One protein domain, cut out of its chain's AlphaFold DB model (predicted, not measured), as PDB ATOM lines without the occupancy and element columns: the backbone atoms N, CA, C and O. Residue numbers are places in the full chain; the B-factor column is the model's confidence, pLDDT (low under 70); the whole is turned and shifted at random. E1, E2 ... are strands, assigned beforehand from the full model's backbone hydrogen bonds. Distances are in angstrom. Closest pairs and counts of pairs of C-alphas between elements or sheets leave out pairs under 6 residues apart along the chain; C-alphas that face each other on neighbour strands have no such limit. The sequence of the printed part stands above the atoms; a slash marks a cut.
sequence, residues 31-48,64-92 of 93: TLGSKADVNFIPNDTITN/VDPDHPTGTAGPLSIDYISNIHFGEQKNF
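AT A GLANCE: This is residues 31 to 48 and 64 to 92 of the 93 residues of the protein "Cell surface protein" of Listeria riparia FSL S10-1204 (UniProt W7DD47). There is little regular structure here: a two-strand parallel ribbon, E1 and E2 side by side, with a long loop, residues 64 to 83, reaching out past one end of it, and residues 43 to 48 trailing from the other end. The 47 printed residues hold no named helix and two named strands, E1 then E2, with 15 residues in them, and the class is all strand. The whole is extended, a rod of 55 by 16 by 9 A, with a radius of gyration of the C-alphas of 16.6 A.

IN THESE COORDINATES: E1, residues 36 to 42, begins with C-alpha 36 at (145.354, 61.416, 170.087) and is 20.7 A long. E2, residues 84 to 91, is 19.8 A long and ends with C-alpha 91 at (152.301, 53.892, 154.151).

HOW THE PARTS SIT: E1 and E2 are parallel neighbours, with 17 degrees between their directions. The C-alphas of Ala 36 and Ile 84, which face each other, are 4.6 A apart. N 89 and O 39, at 2.8 A, and N 37 and O 84, at 3.1 A, are within hydrogen-bond range.

THE WHOLE: The C-alphas farthest apart, those of Asn 48 and Pro 75, are 55.7 A apart. Residues 49 to 63 are not printed, and C-alphas 48 and 64 are 26.9 A apart across this cut, which falls in the link from E1 to E2. The mean pLDDT of the printed part is 86.8, and residue 92 is under 70.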
ATOM      1  N   THR A  31     140.570  69.763 185.861       88.25
ATOM      2  CA  THR A  31     140.937  69.729 184.437       88.25
ATOM      3  C   THR A  31     141.568  68.388 184.089       88.25
ATOM      4  O   THR A  31     142.473  67.927 184.785       88.25
ATOM      5  N   LEU A  32     141.134  67.791 182.981       90.50
ATOM      6  CA  LEU A  32     141.678  66.550 182.441       90.50
ATOM      7  C   LEU A  32     141.790  66.671 180.916       90.50
ATOM      8  O   LEU A  32     140.928  67.279 180.285       90.50
ATOM      9  N   GLY A  33     142.862  66.141 180.328       91.25
ATOM     10  CA  GLY A  33     143.121  66.227 178.887       91.25
ATOM     11  C   GLY A  33     143.215  64.849 178.244       91.25
ATOM     12  O   GLY A  33     143.700  63.915 178.879       91.25
ATOM     13  N   SER A  34     142.782  64.743 176.988       92.50
ATOM     14  CA  SER A  34     142.966  63.553 176.152       92.50
ATOM     15  C   SER A  34     144.213  63.663 175.277       92.50
ATOM     16  O   SER A  34     144.747  64.751 175.029       92.50
ATOM     17  N   LYS A  35     144.658  62.512 174.774       91.44
ATOM     18  CA  LYS A  35     145.686  62.393 173.740       91.44
ATOM     19  C   LYS A  35     145.110  61.715 172.505       91.44
ATOM     20  O   LYS A  35     144.232  60.864 172.614       91.44
ATOM     21  N   ALA A  36     145.618  62.101 171.340       92.00
ATOM     22  CA  ALA A  36     145.354  61.416 170.087       92.00
ATOM     23  C   ALA A  36     146.651  61.306 169.285       92.00
ATOM     24  O   ALA A  36     147.323  62.320 169.071       92.00
ATOM     25  N   ASP A  37     146.997  60.095 168.848       91.38
ATOM     26  CA  ASP A  37     148.215  59.841 168.081       91.38
ATOM     27  C   ASP A  37     148.036  58.791 166.980       91.38
ATOM     28  O   ASP A  37     147.127  57.959 166.985       91.38
ATOM     29  N   VAL A  38     148.925  58.892 165.995       91.75
ATOM     30  CA  VAL A  38     149.056  57.976 164.866       91.75
ATOM     31  C   VAL A  38     150.539  57.751 164.608       91.75
ATOM     32  O   VAL A  38     151.321  58.705 164.597       91.75
ATOM     33  N   ASN A  39     150.931  56.497 164.394       90.00
ATOM     34  CA  ASN A  39     152.304  56.143 164.057       90.00
ATOM     35  C   ASN A  39     152.380  55.718 162.588       90.00
ATOM     36  O   ASN A  39     151.661  54.811 162.181       90.00
ATOM     37  N   PHE A  40     153.246  56.344 161.790       91.94
ATOM     38  CA  PHE A  40     153.446  55.964 160.390       91.94
ATOM     39  C   PHE A  40     154.742  55.181 160.229       91.94
ATOM     40  O   PHE A  40     155.806  55.654 160.628       91.94
ATOM     41  N   ILE A  41     154.657  54.017 159.586       90.50
ATOM     42  CA  ILE A  41     155.810  53.162 159.295       90.50
ATOM     43  C   ILE A  41     155.895  52.854 157.791       90.50
ATOM     44  O   ILE A  41     154.858  52.823 157.115       90.50
ATOM     45  N   PRO A  42     157.104  52.630 157.239       89.81
ATOM     46  CA  PRO A  42     157.256  52.170 155.864       89.81
ATOM     47  C   PRO A  42     156.504  50.859 155.632       89.81
ATOM     48  O   PRO A  42     156.523  49.969 156.483       89.81
ATOM     49  N   ASN A  43     155.858  50.728 154.473       86.25
ATOM     50  CA  ASN A  43     155.252  49.467 154.072       86.25
ATOM     51  C   ASN A  43     156.227  48.633 153.228       86.25
ATOM     52  O   ASN A  43     156.434  48.905 152.049       86.25
ATOM     53  N   ASP A  44     156.801  47.601 153.837       85.06
ATOM     54  CA  ASP A  44     157.688  46.617 153.209       85.06
ATOM     55  C   ASP A  44     156.966  45.308 152.829       85.06
ATOM     56  O   ASP A  44     157.589  44.356 152.353       85.06
ATOM     57  N   THR A  45     155.642  45.253 153.008       80.81
ATOM     58  CA  THR A  45     154.833  44.050 152.777       80.81
ATOM     59  C   THR A  45     154.054  44.104 151.462       80.81
ATOM     60  O   THR A  45     153.465  45.125 151.113       80.81
ATOM     61  N   ILE A  46     154.005  42.977 150.741       78.81
ATOM     62  CA  ILE A  46     153.112  42.788 149.587       78.81
ATOM     63  C   ILE A  46     151.714  42.450 150.117       78.81
ATOM     64  O   ILE A  46     151.533  41.439 150.798       78.81
ATOM     65  N   THR A  47     150.717  43.277 149.802       74.25
ATOM     66  CA  THR A  47     149.305  42.977 150.068       74.25
ATOM     67  C   THR A  47     148.787  41.971 149.042       74.25
ATOM     68  O   THR A  47     148.670  42.280 147.857       74.25
ATOM     69  N   ASN A  48     148.473  40.755 149.494       78.62
ATOM     70  CA  ASN A  48     147.828  39.753 148.646       78.62
ATOM     71  C   ASN A  48     146.376  40.157 148.327       78.62
ATOM     72  O   ASN A  48     145.736  40.819 149.150       78.62
ATOM     73  N   VAL A  64     140.278  48.451 171.749       75.12
ATOM     74  CA  VAL A  64     140.855  48.431 173.096       75.12
ATOM     75  C   VAL A  64     141.283  49.853 173.421       75.12
ATOM     76  O   VAL A  64     141.898  50.503 172.581       75.12
ATOM     77  N   ASP A  65     140.945  50.323 174.620       78.69
ATOM     78  CA  ASP A  65     141.478  51.562 175.182       78.69
ATOM     79  C   ASP A  65     142.726  51.217 176.013       78.69
ATOM     80  O   ASP A  65     142.583  50.656 177.106       78.69
ATOM     81  N   PRO A  66     143.945  51.419 175.480       78.50
ATOM     82  CA  PRO A  66     145.168  50.966 176.133       78.50
ATOM     83  C   PRO A  66     145.530  51.820 177.353       78.50
ATOM     84  O   PRO A  66     146.126  51.296 178.298       78.50
ATOM     85  N   ASP A  67     145.168  53.105 177.358       88.44
ATOM     86  CA  ASP A  67     145.442  54.014 178.459       88.44
ATOM     87  C   ASP A  67     144.440  55.164 178.542       88.44
ATOM     88  O   ASP A  67     144.009  55.741 177.552       88.44
ATOM     89  N   HIS A  68     144.120  55.546 179.774       88.69
ATOM     90  CA  HIS A  68     143.322  56.724 180.073       88.69
ATOM     91  C   HIS A  68     143.925  57.455 181.275       88.69
ATOM     92  O   HIS A  68     144.502  56.828 182.175       88.69
ATOM     93  N   PRO A  69     143.821  58.791 181.322       88.94
ATOM     94  CA  PRO A  69     144.242  59.545 182.484       88.94
ATOM     95  C   PRO A  69     143.348  59.220 183.689       88.94
ATOM     96  O   PRO A  69     142.158  58.933 183.561       88.94
ATOM     97  N   THR A  70     143.930  59.278 184.886       91.06
ATOM     98  CA  THR A  70     143.176  59.103 186.134       91.06
ATOM     99  C   THR A  70     142.211  60.270 186.326       91.06
ATOM    100  O   THR A  70     142.564  61.412 186.034       91.06
ATOM    101  N   GLY A  71     141.012  59.987 186.836       90.62
ATOM    102  CA  GLY A  71     140.003  61.007 187.100       90.62
ATOM    103  C   GLY A  71     140.455  62.102 188.074       90.62
ATOM    104  O   GLY A  71     141.441  61.965 188.805       90.62
ATOM    105  N   THR A  72     139.726  63.215 188.084       92.25
ATOM    106  CA  THR A  72     140.029  64.370 188.937       92.25
ATOM    107  C   THR A  72     139.335  64.264 190.295       92.25
ATOM    108  O   THR A  72     138.254  63.699 190.419       92.25
ATOM    109  N   ALA A  73     139.956  64.800 191.347       88.81
ATOM    110  CA  ALA A  73     139.373  64.804 192.688       88.81
ATOM    111  C   ALA A  73     138.485  66.036 192.921       88.81
ATOM    112  O   ALA A  73     138.733  67.104 192.364       88.81
ATOM    113  N   GLY A  74     137.515  65.913 193.829       85.44
ATOM    114  CA  GLY A  74     136.705  67.031 194.314       85.44
ATOM    115  C   GLY A  74     135.204  66.853 194.073       85.44
ATOM    116  O   GLY A  74     134.779  65.832 193.543       85.44
ATOM    117  N   PRO A  75     134.387  67.838 194.486       82.81
ATOM    118  CA  PRO A  75     132.928  67.772 194.361       82.81
ATOM    119  C   PRO A  75     132.428  67.854 192.908       82.81
ATOM    120  O   PRO A  75     131.282  67.506 192.647       82.81
ATOM    121  N   LEU A  76     133.276  68.314 191.981       86.19
ATOM    122  CA  LEU A  76     133.050  68.309 190.535       86.19
ATOM    123  C   LEU A  76     134.211  67.555 189.869       86.19
ATOM    124  O   LEU A  76     135.193  68.167 189.434       86.19
ATOM    125  N   SER A  77     134.119  66.223 189.870       89.69
ATOM    126  CA  SER A  77     135.116  65.322 189.287       89.69
ATOM    127  C   SER A  77     134.822  64.990 187.823       89.69
ATOM    128  O   SER A  77     133.678  64.988 187.370       89.69
ATOM    129  N   ILE A  78     135.889  64.688 187.088       91.25
ATOM    130  CA  ILE A  78     135.857  64.027 185.784       91.25
ATOM    131  C   ILE A  78     136.356  62.610 186.022       91.25
ATOM    132  O   ILE A  78     137.518  62.436 186.382       91.25
ATOM    133  N   ASP A  79     135.501  61.612 185.818       91.19
ATOM    134  CA  ASP A  79     135.844  60.223 186.145       91.19
ATOM    135  C   ASP A  79     136.605  59.524 185.013       91.19
ATOM    136  O   ASP A  79     137.376  58.599 185.266       91.19
ATOM    137  N   TYR A  80     136.403  59.961 183.766       90.56
ATOM    138  CA  TYR A  80     137.014  59.329 182.603       90.56
ATOM    139  C   TYR A  80     137.078  60.258 181.382       90.56
ATOM    140  O   TYR A  80     136.138  61.004 181.096       90.56
ATOM    141  N   ILE A  81     138.182  60.161 180.640       90.31
ATOM    142  CA  ILE A  81     138.398  60.727 179.304       90.31
ATOM    143  C   ILE A  81     139.195  59.690 178.504       90.31
ATOM    144  O   ILE A  81     140.174  59.166 179.019       90.31
ATOM    145  N   SER A  82     138.810  59.407 177.259       89.56
ATOM    146  CA  SER A  82     139.547  58.462 176.405       89.56
ATOM    147  C   SER A  82     140.789  59.092 175.779       89.56
ATOM    148  O   SER A  82     140.727  60.227 175.289       89.56
ATOM    149  N   ASN A  83     141.875  58.321 175.698       91.38
ATOM    150  CA  ASN A  83     142.928  58.563 174.715       91.38
ATOM    151  C   ASN A  83     142.618  57.768 173.439       91.38
ATOM    152  O   ASN A  83     141.974  56.721 173.477       91.38
ATOM    153  N   ILE A  84     143.002  58.308 172.284       89.88
ATOM    154  CA  ILE A  84     142.689  57.717 170.981       89.88
ATOM    155  C   ILE A  84     143.989  57.359 170.269       89.88
ATOM    156  O   ILE A  84     144.710  58.233 169.790       89.88
ATOM    157  N   HIS A  85     144.243  56.060 170.140       89.25
ATOM    158  CA  HIS A  85     145.392  55.532 169.412       89.25
ATOM    159  C   HIS A  85     144.930  54.943 168.084       89.25
ATOM    160  O   HIS A  85     144.213  53.942 168.051       89.25
ATOM    161  N   PHE A  86     145.368  55.538 166.974       87.12
ATOM    162  CA  PHE A  86     145.092  55.014 165.630       87.12
ATOM    163  C   PHE A  86     146.052  53.883 165.220       87.12
ATOM    164  O   PHE A  86     145.965  53.362 164.106       87.12
ATOM    165  N   GLY A  87     146.959  53.495 166.121       86.12
ATOM    166  CA  GLY A  87     147.924  52.423 165.914       86.12
ATOM    167  C   GLY A  87     148.960  52.742 164.836       86.12
ATOM    168  O   GLY A  87     149.237  53.902 164.519       86.12
ATOM    169  N   GLU A  88     149.548  51.681 164.286       88.19
ATOM    170  CA  GLU A  88     150.539  51.765 163.217       88.19
ATOM    171  C   GLU A  88     149.873  51.748 161.842       88.19
ATOM    172  O   GLU A  88     149.156  50.818 161.477       88.19
ATOM    173  N   GLN A  89     150.155  52.781 161.060       87.88
ATOM    174  CA  GLN A  89     149.686  52.952 159.698       87.88
ATOM    175  C   GLN A  89     150.858  52.714 158.746       87.88
ATOM    176  O   GLN A  89     151.825  53.479 158.704       87.88
ATOM    177  N   LYS A  90     150.771  51.630 157.973       86.75
ATOM    178  CA  LYS A  90     151.744  51.313 156.925       86.75
ATOM    179  C   LYS A  90     151.477  52.188 155.706       86.75
ATOM    180  O   LYS A  90     150.423  52.051 155.087       86.75
ATOM    181  N   ASN A  91     152.427  53.048 155.339       75.88
ATOM    182  CA  ASN A  91     152.301  53.892 154.151       75.88
ATOM    183  C   ASN A  91     153.372  53.577 153.097       75.88
ATOM    184  O   ASN A  91     154.519  53.276 153.431       75.88
ATOM    185  N   PHE A  92     152.989  53.676 151.823       62.09
ATOM    186  CA  PHE A  92     153.886  53.571 150.671       62.09
ATOM    187  C   PHE A  92     154.285  54.992 150.247       62.09
ATOM    188  O   PHE A  92     153.614  55.599 149.414       62.09
TER     189      PHE A  92